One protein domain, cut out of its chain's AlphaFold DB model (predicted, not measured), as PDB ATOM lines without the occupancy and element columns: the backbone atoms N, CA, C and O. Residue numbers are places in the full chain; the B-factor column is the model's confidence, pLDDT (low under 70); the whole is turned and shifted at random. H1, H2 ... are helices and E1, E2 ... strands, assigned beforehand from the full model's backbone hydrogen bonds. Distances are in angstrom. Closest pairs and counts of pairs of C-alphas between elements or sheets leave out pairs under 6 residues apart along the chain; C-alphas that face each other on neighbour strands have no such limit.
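AT A GLANCE: This is residues 40 to 133 of the 133 residues of the protein "Putative NSD1" of Danaus plexippus plexippus (UniProt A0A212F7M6). A five-strand antiparallel sheet, strongly twisted and curled like part of a barrel, has one long helix, H3, packed on E2 and E1. Two short helices lie far from each other, H1 near E4 and H2 beside H3. The printed part has 94 residues, in the order E1 E2 H1 E3 E4 E5 H2 H3; the sheet's order is E4 - E3 - E2 - E1 - E5. The class is mixed, helices and strands; the whole is compact, with a radius of gyration of the C-alphas of 12.8 A and spans of 35 by 33 by 22 A.

IN THESE COORDINATES: E1, residues 45 to 48, begins at C-alpha 45 (-25.320, 22.601, -29.419). E2 is residues 56 to 60, 12.7 A long, and H1 residues 68 to 71. E3, residues 79 to 84, measures 15.2 A; E4, residues 90 to 94, 13.4 A. E5 is residues 98 to 100 and H2 residues 107 to 110. H3, residues 114 to 131, measures 25.4 A and ends at C-alpha 131 (-29.813, 27.495, -22.791).

HOW THE PARTS SIT: Hairpin E1 and E2 has N 46 and O 58 at 2.8 A; E1 and E5, N 47 and O 99 at 2.8 A. E3 and E2 have N 59 and O 83 at 2.8 A; hairpin E3 and E4, N 80 and O 93 at 2.8 A. H3 and the sheet form two layers, a helix on one face of a sheet, at a height over the sheet of 8.6 A; their closest C-alphas include Pro 57 and Val 120, 6.2 A. H1 only grazes the sheet with residues 69 to 71. H2 touches H3 residues 116 to 120 alone, closest C-alphas Leu 109 and Arg 117, 5.7 A. In H3 every O i to N i+4 pair is within hydrogen-bond range; H1 and H2 are too short for one.

THE WHOLE: The C-alphas farthest apart, Thr 72 and Lys 110, are 36.2 A apart. The printed part has no cut and no long link. Residues 104 to 112 and 133 are under pLDDT 70.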
ATOM      1  N   VAL A  40     -18.429  29.433 -30.993       80.06
ATOM      2  CA  VAL A  40     -18.756  28.147 -30.364       80.06
ATOM      3  C   VAL A  40     -17.844  27.891 -29.162       80.06
ATOM      4  O   VAL A  40     -16.672  28.273 -29.175       80.06
ATOM      5  N   GLY A  41     -18.383  27.252 -28.134       85.50
ATOM      6  CA  GLY A  41     -17.691  26.813 -26.930       85.50
ATOM      7  C   GLY A  41     -18.070  25.382 -26.551       85.50
ATOM      8  O   GLY A  41     -18.853  24.725 -27.233       85.50
ATOM      9  N   TYR A  42     -17.482  24.883 -25.466       89.25
ATOM     10  CA  TYR A  42     -17.789  23.550 -24.950       89.25
ATOM     11  C   TYR A  42     -19.236  23.440 -24.460       89.25
ATOM     12  O   TYR A  42     -19.809  24.423 -23.999       89.25
ATOM     13  N   ASP A  43     -19.806  22.239 -24.582       90.38
ATOM     14  CA  ASP A  43     -21.209  21.890 -24.318       90.38
ATOM     15  C   ASP A  43     -22.248  22.599 -25.196       90.38
ATOM     16  O   ASP A  43     -23.441  22.302 -25.100       90.38
ATOM     17  N   ASP A  44     -21.815  23.453 -26.126       90.50
ATOM     18  CA  ASP A  44     -22.731  24.067 -27.071       90.50
ATOM     19  C   ASP A  44     -23.352  23.042 -28.015       90.50
ATOM     20  O   ASP A  44     -22.692  22.123 -28.520       90.50
ATOM     21  N   VAL A  45     -24.623  23.279 -28.329       91.88
ATOM     22  CA  VAL A  45     -25.320  22.601 -29.419       91.88
ATOM     23  C   VAL A  45     -25.068  23.389 -30.705       91.88
ATOM     24  O   VAL A  45     -25.303  24.597 -30.781       91.88
ATOM     25  N   VAL A  46     -24.572  22.710 -31.734       91.94
ATOM     26  CA  VAL A  46     -24.102  23.313 -32.984       91.94
ATOM     27  C   VAL A  46     -24.609  22.551 -34.201       91.94
ATOM     28  O   VAL A  46     -24.861  21.351 -34.162       91.94
ATOM     29  N   TRP A  47     -24.706  23.249 -35.320       91.69
ATOM     30  CA  TRP A  47     -24.725  22.651 -36.643       91.69
ATOM     31  C   TRP A  47     -23.298  22.465 -37.139       91.69
ATOM     32  O   TRP A  47     -22.493  23.393 -37.058       91.69
ATOM     33  N   HIS A  48     -22.996  21.302 -37.708       93.62
ATOM     34  CA  HIS A  48     -21.709  21.038 -38.343       93.62
ATOM     35  C   HIS A  48     -21.875  20.456 -39.752       93.62
ATOM     36  O   HIS A  48     -22.776  19.651 -40.003       93.62
ATOM     37  N   LYS A  49     -20.994  20.858 -40.678       91.06
ATOM     38  CA  LYS A  49     -20.961  20.365 -42.062       91.06
ATOM     39  C   LYS A  49     -19.750  19.472 -42.331       91.06
ATOM     40  O   LYS A  49     -18.673  19.942 -42.720       91.06
ATOM     41  N   LEU A  50     -19.962  18.162 -42.203       89.50
ATOM     42  CA  LEU A  50     -18.945  17.151 -42.481       89.50
ATOM     43  C   LEU A  50     -18.854  16.845 -43.986       89.50
ATOM     44  O   LEU A  50     -19.718  16.179 -44.554       89.50
ATOM     45  N   GLY A  51     -17.788  17.308 -44.641       87.81
ATOM     46  CA  GLY A  51     -17.566  17.049 -46.069       87.81
ATOM     47  C   GLY A  51     -18.718  17.552 -46.949       87.81
ATOM     48  O   GLY A  51     -19.067  18.734 -46.897       87.81
ATOM     49  N   SER A  52     -19.283  16.656 -47.762       87.00
ATOM     50  CA  SER A  52     -20.457  16.890 -48.617       87.00
ATOM     51  C   SER A  52     -21.788  16.506 -47.958       87.00
ATOM     52  O   SER A  52     -22.836  16.662 -48.586       87.00
ATOM     53  N   CYS A  53     -21.768  16.022 -46.711       86.62
ATOM     54  CA  CYS A  53     -22.983  15.643 -46.000       86.62
ATOM     55  C   CYS A  53     -23.876  16.871 -45.738       86.62
ATOM     56  O   CYS A  53     -23.388  18.013 -45.704       86.62
ATOM     57  N   PRO A  54     -25.185  16.656 -45.516       88.00
ATOM     58  CA  PRO A  54     -26.060  17.688 -44.983       88.00
ATOM     59  C   PRO A  54     -25.525  18.246 -43.660       88.00
ATOM     60  O   PRO A  54     -24.757  17.593 -42.951       88.00
ATOM     61  N   TRP A  55     -25.961  19.455 -43.316       90.12
ATOM     62  CA  TRP A  55     -25.737  19.989 -41.976       90.12
ATOM     63  C   TRP A  55     -26.372  19.057 -40.944       90.12
ATOM     64  O   TRP A  55     -27.552  18.725 -41.057       90.12
ATOM     65  N   TRP A  56     -25.584  18.644 -39.954       93.38
ATOM     66  CA  TRP A  56     -26.011  17.709 -38.917       93.38
ATOM     67  C   TRP A  56     -25.846  18.345 -37.534       93.38
ATOM     68  O   TRP A  56     -24.851  19.049 -37.318       93.38
ATOM     69  N   PRO A  57     -26.788  18.133 -36.599       94.44
ATOM     70  CA  PRO A  57     -26.654  18.675 -35.257       94.44
ATOM     71  C   PRO A  57     -25.614  17.890 -34.444       94.44
ATOM     72  O   PRO A  57     -25.562  16.657 -34.472       94.44
ATOM     73  N   ALA A  58     -24.800  18.595 -33.667       95.81
ATOM     74  CA  ALA A  58     -23.785  18.013 -32.799       95.81
ATOM     75  C   ALA A  58     -23.634  18.804 -31.495       95.81
ATOM     76  O   ALA A  58     -24.017  19.969 -31.420       95.81
ATOM     77  N   ARG A  59     -23.052  18.171 -30.476       95.50
ATOM     78  CA  ARG A  59     -22.612  18.813 -29.233       95.50
ATOM     79  C   ARG A  59     -21.096  18.937 -29.219       95.50
ATOM     80  O   ARG A  59     -20.400  17.982 -29.578       95.50
ATOM     81  N   VAL A  60     -20.590  20.080 -28.766       94.19
ATOM     82  CA  VAL A  60     -19.160  20.281 -28.513       94.19
ATOM     83  C   VAL A  60     -18.774  19.605 -27.198       94.19
ATOM     84  O   VAL A  60     -19.331  19.914 -26.150       94.19
ATOM     85  N   LEU A  61     -17.826  18.674 -27.232       93.94
ATOM     86  CA  LEU A  61     -17.414  17.905 -26.057       93.94
ATOM     87  C   LEU A  61     -16.384  18.653 -25.220       93.94
ATOM     88  O   LEU A  61     -15.412  19.175 -25.754       93.94
ATOM     89  N   THR A  62     -16.530  18.619 -23.900       89.94
ATOM     90  CA  THR A  62     -15.481  19.092 -22.992       89.94
ATOM     91  C   THR A  62     -14.235  18.192 -23.044       89.94
ATOM     92  O   THR A  62     -14.341  16.997 -23.343       89.94
ATOM     93  N   PRO A  63     -13.046  18.713 -22.681       84.62
ATOM     94  CA  PRO A  63     -11.812  17.929 -22.593       84.62
ATOM     95  C   PRO A  63     -11.900  16.659 -21.720       84.62
ATOM     96  O   PRO A  63     -11.178  15.694 -21.953       84.62
ATOM     97  N   GLY A  64     -12.796  16.634 -20.728       87.00
ATOM     98  CA  GLY A  64     -13.028  15.461 -19.875       87.00
ATOM     99  C   GLY A  64     -13.968  14.410 -20.475       87.00
ATOM    100  O   GLY A  64     -14.016  13.289 -19.980       87.00
ATOM    101  N   ALA A  65     -14.707  14.749 -21.534       87.75
ATOM    102  CA  ALA A  65     -15.726  13.896 -22.149       87.75
ATOM    103  C   ALA A  65     -15.293  13.299 -23.503       87.75
ATOM    104  O   ALA A  65     -16.115  12.705 -24.207       87.75
ATOM    105  N   LEU A  66     -14.024  13.459 -23.903       91.75
ATOM    106  CA  LEU A  66     -13.524  12.898 -25.160       91.75
ATOM    107  C   LEU A  66     -13.435  11.367 -25.087       91.75
ATOM    108  O   LEU A  66     -12.737  10.832 -24.224       91.75
ATOM    109  N   PRO A  67     -14.049  10.637 -26.031       92.31
ATOM    110  CA  PRO A  67     -13.857   9.199 -26.118       92.31
ATOM    111  C   PRO A  67     -12.454   8.870 -26.644       92.31
ATOM    112  O   PRO A  67     -11.910   9.565 -27.509       92.31
ATOM    113  N   SER A  68     -11.893   7.745 -26.195       91.81
ATOM    114  CA  SER A  68     -10.550   7.297 -26.593       91.81
ATOM    115  C   SER A  68     -10.392   7.176 -28.111       91.81
ATOM    116  O   SER A  68      -9.357   7.546 -28.654       91.81
ATOM    117  N   CYS A  69     -11.442   6.740 -28.816       91.06
ATOM    118  CA  CYS A  69     -11.436   6.598 -30.273       91.06
ATOM    119  C   CYS A  69     -11.332   7.928 -31.039       91.06
ATOM    120  O   CYS A  69     -10.991   7.918 -32.222       91.06
ATOM    121  N   LEU A  70     -11.659   9.058 -30.404       92.94
ATOM    122  CA  LEU A  70     -11.497  10.393 -30.978       92.94
ATOM    123  C   LEU A  70     -10.091  10.938 -30.690       92.94
ATOM    124  O   LEU A  70      -9.482  11.524 -31.583       92.94
ATOM    125  N   LEU A  71      -9.557  10.681 -29.491       91.38
ATOM    126  CA  LEU A  71      -8.198  11.078 -29.092       91.38
ATOM    127  C   LEU A  71      -7.113  10.447 -29.972       91.38
ATOM    128  O   LEU A  71      -6.101  11.082 -30.247       91.38
ATOM    129  N   THR A  72      -7.333   9.225 -30.465       92.62
ATOM    130  CA  THR A  72      -6.399   8.554 -31.383       92.62
ATOM    131  C   THR A  72      -6.408   9.132 -32.799       92.62
ATOM    132  O   THR A  72      -5.587   8.737 -33.624       92.62
ATOM    133  N   ARG A  73      -7.346  10.030 -33.133       92.06
ATOM    134  CA  ARG A  73      -7.451  10.629 -34.470       92.06
ATOM    135  C   ARG A  73      -6.613  11.901 -34.554       92.06
ATOM    136  O   ARG A  73      -6.654  12.749 -33.662       92.06
ATOM    137  N   SER A  74      -5.908  12.053 -35.674       92.25
ATOM    138  CA  SER A  74      -5.149  13.268 -35.977       92.25
ATOM    139  C   SER A  74      -6.069  14.490 -36.056       92.25
ATOM    140  O   SER A  74      -7.151  14.425 -36.646       92.25
ATOM    141  N   HIS A  75      -5.639  15.595 -35.450       91.31
ATOM    142  CA  HIS A  75      -6.368  16.857 -35.426       91.31
ATOM    143  C   HIS A  75      -5.424  18.051 -35.264       91.31
ATOM    144  O   HIS A  75      -4.276  17.908 -34.849       91.31
ATOM    145  N   SER A  76      -5.928  19.237 -35.608       90.44
ATOM    146  CA  SER A  76      -5.253  20.516 -35.386       90.44
ATOM    147  C   SER A  76      -5.670  21.100 -34.029       90.44
ATOM    148  O   SER A  76      -6.813  20.885 -33.623       90.44
ATOM    149  N   PRO A  77      -4.826  21.910 -33.359       83.00
ATOM    150  CA  PRO A  77      -5.190  22.611 -32.120       83.00
ATOM    151  C   PRO A  77      -6.432  23.512 -32.229       83.00
ATOM    152  O   PRO A  77      -7.031  23.866 -31.221       83.00
ATOM    153  N   HIS A  78      -6.817  23.893 -33.449       82.69
ATOM    154  CA  HIS A  78      -7.986  24.733 -33.727       82.69
ATOM    155  C   HIS A  78      -9.264  23.924 -33.996       82.69
ATOM    156  O   HIS A  78     -10.295  24.504 -34.352       82.69
ATOM    157  N   HIS A  79      -9.188  22.592 -33.907       90.12
ATOM    158  CA  HIS A  79     -10.339  21.721 -34.087       90.12
ATOM    159  C   HIS A  79     -11.083  21.499 -32.777       90.12
ATOM    160  O   HIS A  79     -10.490  21.307 -31.718       90.12
ATOM    161  N   TRP A  80     -12.402  21.436 -32.888       93.88
ATOM    162  CA  TRP A  80     -13.309  21.170 -31.786       93.88
ATOM    163  C   TRP A  80     -13.758  19.709 -31.797       93.88
ATOM    164  O   TRP A  80     -14.080  19.180 -32.865       93.88
ATOM    165  N   PRO A  81     -13.801  19.036 -30.638       95.62
ATOM    166  CA  PRO A  81     -14.319  17.680 -30.553       95.62
ATOM    167  C   PRO A  81     -15.847  17.701 -30.538       95.62
ATOM    168  O   PRO A  81     -16.461  18.358 -29.700       95.62
ATOM    169  N   LEU A  82     -16.468  16.962 -31.454       96.31
ATOM    170  CA  LEU A  82     -17.919  16.882 -31.584       96.31
ATOM    171  C   LEU A  82     -18.442  15.474 -31.335       96.31
ATOM    172  O   LEU A  82     -17.808  14.490 -31.724       96.31
ATOM    173  N   ARG A  83     -19.653  15.408 -30.776       96.81
ATOM    174  CA  ARG A  83     -20.526  14.230 -30.764       96.81
ATOM    175  C   ARG A  83     -21.800  14.537 -31.543       96.81
ATOM    176  O   ARG A  83     -22.492  15.498 -31.222       96.81
ATOM    177  N   TYR A  84     -22.125  13.725 -32.541       96.38
ATOM    178  CA  TYR A  84     -23.322  13.918 -33.360       96.38
ATOM    179  C   TYR A  84     -24.562  13.317 -32.702       96.38
ATOM    180  O   TYR A  84     -24.526  12.188 -32.209       96.38
ATOM    181  N   TYR A  85     -25.675  14.046 -32.758       95.56
ATOM    182  CA  TYR A  85     -26.976  13.536 -32.326       95.56
ATOM    183  C   TYR A  85     -27.480  12.434 -33.271       95.56
ATOM    184  O   TYR A  85     -27.106  12.394 -34.450       95.56
ATOM    185  N   GLY A  86     -28.295  11.514 -32.752       93.12
ATOM    186  CA  GLY A  86     -28.793  10.335 -33.469       93.12
ATOM    187  C   GLY A  86     -27.723   9.267 -33.727       93.12
ATOM    188  O   GLY A  86     -27.788   8.176 -33.176       93.12
ATOM    189  N   THR A  87     -26.708   9.576 -34.542       91.56
ATOM    190  CA  THR A  87     -25.675   8.591 -34.933       91.56
ATOM    191  C   THR A  87     -24.653   8.296 -33.837       91.56
ATOM    192  O   THR A  87     -23.957   7.289 -33.910       91.56
ATOM    193  N   LEU A  88     -24.528   9.190 -32.849       93.19
ATOM    194  CA  LEU A  88     -23.576   9.105 -31.732       93.19
ATOM    195  C   LEU A  88     -22.107   8.981 -32.158       93.19
ATOM    196  O   LEU A  88     -21.246   8.614 -31.361       93.19
ATOM    197  N   ASN A  89     -21.813   9.327 -33.410       94.12
ATOM    198  CA  ASN A  89     -20.461   9.375 -33.934       94.12
ATOM    199  C   ASN A  89     -19.688  10.568 -33.365       94.12
ATOM    200  O   ASN A  89     -20.263  11.536 -32.863       94.12
ATOM    201  N   TYR A  90     -18.369  10.515 -33.526       95.38
ATOM    202  CA  TYR A  90     -17.448  11.542 -33.052       95.38
ATOM    203  C   TYR A  90     -16.566  12.055 -34.185       95.38
ATOM    204  O   TYR A  90     -16.161  11.277 -35.052       95.38
ATOM    205  N   SER A  91     -16.220  13.341 -34.170       95.25
ATOM    206  CA  SER A  91     -15.224  13.904 -35.089       95.25
ATOM    207  C   SER A  91     -14.579  15.170 -34.546       95.25
ATOM    208  O   SER A  91     -15.184  15.894 -33.764       95.25
ATOM    209  N   TRP A  92     -13.394  15.475 -35.059       95.00
ATOM    210  CA  TRP A  92     -12.788  16.797 -34.958       95.00
ATOM    211  C   TRP A  92     -13.381  17.719 -36.026       95.00
ATOM    212  O   TRP A  92     -13.543  17.294 -37.170       95.00
ATOM    213  N   ALA A  93     -13.717  18.950 -35.657       93.38
ATOM    214  CA  ALA A  93     -14.390  19.903 -36.528       93.38
ATOM    215  C   ALA A  93     -13.678  21.255 -36.570       93.38
ATOM    216  O   ALA A  93     -13.229  21.774 -35.551       93.38
ATOM    217  N   GLU A  94     -13.605  21.847 -37.757       90.19
ATOM    218  CA  GLU A  94     -13.114  23.210 -37.941       90.19
ATOM    219  C   GLU A  94     -14.200  24.227 -37.580       90.19
ATOM    220  O   GLU A  94     -15.344  24.108 -38.023       90.19
ATOM    221  N   THR A  95     -13.819  25.294 -36.872       84.75
ATOM    222  CA  THR A  95     -14.732  26.396 -36.505       84.75
ATOM    223  C   THR A  95     -15.470  26.985 -37.721       84.75
ATOM    224  O   THR A  95     -16.632  27.357 -37.619       84.75
ATOM    225  N   SER A  96     -14.825  27.031 -38.894       87.00
ATOM    226  CA  SER A  96     -15.385  27.562 -40.152       87.00
ATOM    227  C   SER A  96     -16.579  26.763 -40.693       87.00
ATOM    228  O   SER A  96     -17.354  27.273 -41.500       87.00
ATOM    229  N   ARG A  97     -16.731  25.506 -40.262       89.06
ATOM    230  CA  ARG A  97     -17.787  24.579 -40.697       89.06
ATOM    231  C   ARG A  97     -18.840  24.356 -39.621       89.06
ATOM    232  O   ARG A  97     -19.603  23.391 -39.705       89.06
ATOM    233  N   MET A  98     -18.867  25.228 -38.615       87.94
ATOM    234  CA  MET A  98     -19.744  25.141 -37.460       87.94
ATOM    235  C   MET A  98     -20.521  26.440 -37.266       87.94
ATOM    236  O   MET A  98     -19.999  27.533 -37.479       87.94
ATOM    237  N   CYS A  99     -21.763  26.329 -36.812       86.56
ATOM    238  CA  CYS A  99     -22.526  27.465 -36.305       86.56
ATOM    239  C   CYS A  99     -23.452  27.019 -35.172       86.56
ATOM    240  O   CYS A  99     -23.740  25.833 -35.033       86.56
ATOM    241  N   LEU A 100     -23.897  27.954 -34.331       86.44
ATOM    242  CA  LEU A 100     -24.777  27.623 -33.208       86.44
ATOM    243  C   LEU A 100     -26.091  27.014 -33.702       86.44
ATOM    244  O   LEU A 100     -26.684  27.471 -34.685       86.44
ATOM    245  N   PHE A 101     -26.546  25.981 -32.999       86.75
ATOM    246  CA  PHE A 101     -27.832  25.367 -33.268       86.75
ATOM    247  C   PHE A 101     -28.950  26.328 -32.875       86.75
ATOM    248  O   PHE A 101     -28.928  26.938 -31.806       86.75
ATOM    249  N   LEU A 102     -29.932  26.471 -33.760       81.56
ATOM    250  CA  LEU A 102     -31.107  27.291 -33.516       81.56
ATOM    251  C   LEU A 102     -32.356  26.549 -33.981       81.56
ATOM    252  O   LEU A 102     -32.545  26.404 -35.194       81.56
ATOM    253  N   PRO A 103     -33.249  26.165 -33.049       71.38
ATOM    254  CA  PRO A 103     -34.496  25.481 -33.380       71.38
ATOM    255  C   PRO A 103     -35.357  26.260 -34.383       71.38
ATOM    256  O   PRO A 103     -35.929  25.706 -35.309       71.38
ATOM    257  N   LYS A 104     -35.393  27.593 -34.296       66.06
ATOM    258  CA  LYS A 104     -36.164  28.427 -35.238       66.06
ATOM    259  C   LYS A 104     -35.667  28.370 -36.695       66.06
ATOM    260  O   LYS A 104     -36.404  28.742 -37.601       66.06
ATOM    261  N   HIS A 105     -34.435  27.910 -36.927       62.75
ATOM    262  CA  HIS A 105     -33.847  27.749 -38.261       62.75
ATOM    263  C   HIS A 105     -33.790  26.281 -38.715       62.75
ATOM    264  O   HIS A 105     -33.263  26.000 -39.793       62.75
ATOM    265  N   THR A 106     -34.356  25.332 -37.956       64.19
ATOM    266  CA  THR A 106     -34.455  23.925 -38.367       64.19
ATOM    267  C   THR A 106     -35.573  23.742 -39.403       64.19
ATOM    268  O   THR A 106     -36.568  23.059 -39.164       64.19
ATOM    269  N   SER A 107     -35.401  24.280 -40.615       58.78
ATOM    270  CA  SER A 107     -36.169  23.809 -41.784       58.78
ATOM    271  C   SER A 107     -35.927  22.311 -42.050       58.78
ATOM    272  O   SER A 107     -36.748  21.655 -42.689       58.78
ATOM    273  N   ALA A 108     -34.854  21.759 -41.465       52.62
ATOM    274  CA  ALA A 108     -34.536  20.340 -41.335       52.62
ATOM    275  C   ALA A 108     -35.625  19.487 -40.651       52.62
ATOM    276  O   ALA A 108     -35.617  18.276 -40.827       52.62
ATOM    277  N   LEU A 109     -36.611  20.065 -39.954       54.75
ATOM    278  CA  LEU A 109     -37.786  19.300 -39.497       54.75
ATOM    279  C   LEU A 109     -38.669  18.807 -40.661       54.75
ATOM    280  O   LEU A 109     -39.493  17.918 -40.472       54.75
ATOM    281  N   LYS A 110     -38.473  19.340 -41.877       58.47
ATOM    282  CA  LYS A 110     -39.052  18.809 -43.125       58.47
ATOM    283  C   LYS A 110     -38.159  17.763 -43.806       58.47
ATOM    284  O   LYS A 110     -38.427  17.398 -44.952       58.47
ATOM    285  N   ALA A 111     -37.069  17.331 -43.168       61.75
ATOM    286  CA  ALA A 111     -36.197  16.312 -43.732       61.75
ATOM    287  C   ALA A 111     -36.998  15.029 -43.990       61.75
ATOM    288  O   ALA A 111     -37.740  14.563 -43.130       61.75
ATOM    289  N   ARG A 112     -36.823  14.454 -45.185       65.50
ATOM    290  CA  ARG A 112     -37.322  13.107 -45.508       65.50
ATOM    291  C   ARG A 112     -36.598  12.014 -44.717       65.50
ATOM    292  O   ARG A 112     -37.078  10.892 -44.667       65.50
ATOM    293  N   ASP A 113     -35.431  12.340 -44.169       81.69
ATOM    294  CA  ASP A 113     -34.586  11.422 -43.420       81.69
ATOM    295  C   ASP A 113     -35.018  11.389 -41.948       81.69
ATOM    296  O   ASP A 113     -34.878  12.378 -41.219       81.69
ATOM    297  N   ASP A 114     -35.548  10.243 -41.523       86.56
ATOM    298  CA  ASP A 114     -36.015  10.029 -40.154       86.56
ATOM    299  C   ASP A 114     -34.889  10.118 -39.117       86.56
ATOM    300  O   ASP A 114     -35.123  10.585 -38.002       86.56
ATOM    301  N   SER A 115     -33.657   9.747 -39.484       88.88
ATOM    302  CA  SER A 115     -32.508   9.812 -38.575       88.88
ATOM    303  C   SER A 115     -32.094  11.256 -38.319       88.88
ATOM    304  O   SER A 115     -31.841  11.632 -37.175       88.88
ATOM    305  N   LEU A 116     -32.065  12.089 -39.365       87.88
ATOM    306  CA  LEU A 116     -31.805  13.520 -39.210       87.88
ATOM    307  C   LEU A 116     -32.915  14.185 -38.397       87.88
ATOM    308  O   LEU A 116     -32.628  14.993 -37.516       87.88
ATOM    309  N   ARG A 117     -34.179  13.836 -38.664       88.12
ATOM    310  CA  ARG A 117     -35.317  14.378 -37.919       88.12
ATOM    311  C   ARG A 117     -35.207  14.057 -36.431       88.12
ATOM    312  O   ARG A 117     -35.342  14.970 -35.623       88.12
ATOM    313  N   GLN A 118     -34.906  12.808 -36.074       90.81
ATOM    314  CA  GLN A 118     -34.700  12.424 -34.677       90.81
ATOM    315  C   GLN A 118     -33.500  13.151 -34.059       90.81
ATOM    316  O   GLN A 118     -33.626  13.725 -32.985       90.81
ATOM    317  N   ALA A 119     -32.370  13.222 -34.767       93.00
ATOM    318  CA  ALA A 119     -31.186  13.931 -34.285       93.00
ATOM    319  C   ALA A 119     -31.457  15.420 -34.004       93.00
ATOM    320  O   ALA A 119     -30.892  15.989 -33.074       93.00
ATOM    321  N   VAL A 120     -32.317  16.063 -34.802       91.38
ATOM    322  CA  VAL A 120     -32.737  17.455 -34.585       91.38
ATOM    323  C   VAL A 120     -33.625  17.595 -33.352       91.38
ATOM    324  O   VAL A 120     -33.490  18.592 -32.646       91.38
ATOM    325  N   LEU A 121     -34.508  16.628 -33.084       90.50
ATOM    326  CA  LEU A 121     -35.333  16.622 -31.873       90.50
ATOM    327  C   LEU A 121     -34.462  16.457 -30.623       90.50
ATOM    328  O   LEU A 121     -34.544  17.294 -29.731       90.50
ATOM    329  N   ASP A 122     -33.549  15.483 -30.617       93.12
ATOM    330  CA  ASP A 122     -32.619  15.271 -29.500       93.12
ATOM    331  C   ASP A 122     -31.759  16.522 -29.240       93.12
ATOM    332  O   ASP A 122     -31.531  16.924 -28.099       93.12
ATOM    333  N   ALA A 123     -31.295  17.177 -30.310       93.00
ATOM    334  CA  ALA A 123     -30.536  18.417 -30.211       93.00
ATOM    335  C   ALA A 123     -31.379  19.587 -29.684       93.00
ATOM    336  O   ALA A 123     -30.848  20.459 -29.000       93.00
ATOM    337  N   ALA A 124     -32.675  19.628 -30.002       89.94
ATOM    338  CA  ALA A 124     -33.587  20.642 -29.491       89.94
ATOM    339  C   ALA A 124     -33.853  20.457 -27.992       89.94
ATOM    340  O   ALA A 124     -33.819  21.446 -27.260       89.94
ATOM    341  N   ASP A 125     -34.038  19.219 -27.533       90.00
ATOM    342  CA  ASP A 125     -34.190  18.902 -26.109       90.00
ATOM    343  C   ASP A 125     -32.939  19.314 -25.320       90.00
ATOM    344  O   ASP A 125     -33.025  20.021 -24.313       90.00
ATOM    345  N   ASP A 126     -31.758  18.976 -25.839       90.25
ATOM    346  CA  ASP A 126     -30.486  19.393 -25.252       90.25
ATOM    347  C   ASP A 126     -30.279  20.913 -25.310       90.25
ATOM    348  O   ASP A 126     -29.752  21.496 -24.367       90.25
ATOM    349  N   TYR A 127     -30.694  21.580 -26.390       86.50
ATOM    350  CA  TYR A 127     -30.634  23.039 -26.497       86.50
ATOM    351  C   TYR A 127     -31.490  23.701 -25.413       86.50
ATOM    352  O   TYR A 127     -31.053  24.661 -24.780       86.50
ATOM    353  N   ILE A 128     -32.693  23.177 -25.164       84.44
ATOM    354  CA  ILE A 128     -33.556  23.662 -24.084       84.44
ATOM    355  C   ILE A 128     -32.841  23.491 -22.739       84.44
ATOM    356  O   ILE A 128     -32.764  24.455 -21.980       84.44
ATOM    357  N   ALA A 129     -32.257  22.320 -22.475       83.62
ATOM    358  CA  ALA A 129     -31.536  22.045 -21.230       83.62
ATOM    359  C   ALA A 129     -30.250  22.875 -21.047       83.62
ATOM    360  O   ALA A 129     -29.846  23.159 -19.925       83.62
ATOM    361  N   VAL A 130     -29.570  23.253 -22.131       78.19
ATOM    362  CA  VAL A 130     -28.330  24.041 -22.044       78.19
ATOM    363  C   VAL A 130     -28.621  25.536 -21.916       78.19
ATOM    364  O   VAL A 130     -27.932  26.225 -21.167       78.19
ATOM    365  N   TYR A 131     -29.625  26.049 -22.634       74.75
ATOM    366  CA  TYR A 131     -29.813  27.495 -22.791       74.75
ATOM    367  C   TYR A 131     -31.085  28.057 -22.145       74.75
ATOM    368  O   TYR A 131     -31.174  29.274 -21.990       74.75
ATOM    369  N   LEU A 132     -32.082  27.230 -21.810       71.38
ATOM    370  CA  LEU A 132     -33.416  27.696 -21.398       71.38
ATOM    371  C   LEU A 132     -33.876  27.193 -20.016       71.38
ATOM    372  O   LEU A 132     -34.963  27.583 -19.580       71.38
ATOM    373  N   THR A 133     -33.091  26.367 -19.317       62.00
ATOM    374  CA  THR A 133     -33.418  25.836 -17.974       62.00
ATOM    375  C   THR A 133     -32.554  26.420 -16.878       62.00
ATOM    376  O   THR A 133     -33.132  26.938 -15.894       62.00
TER     377      THR A 133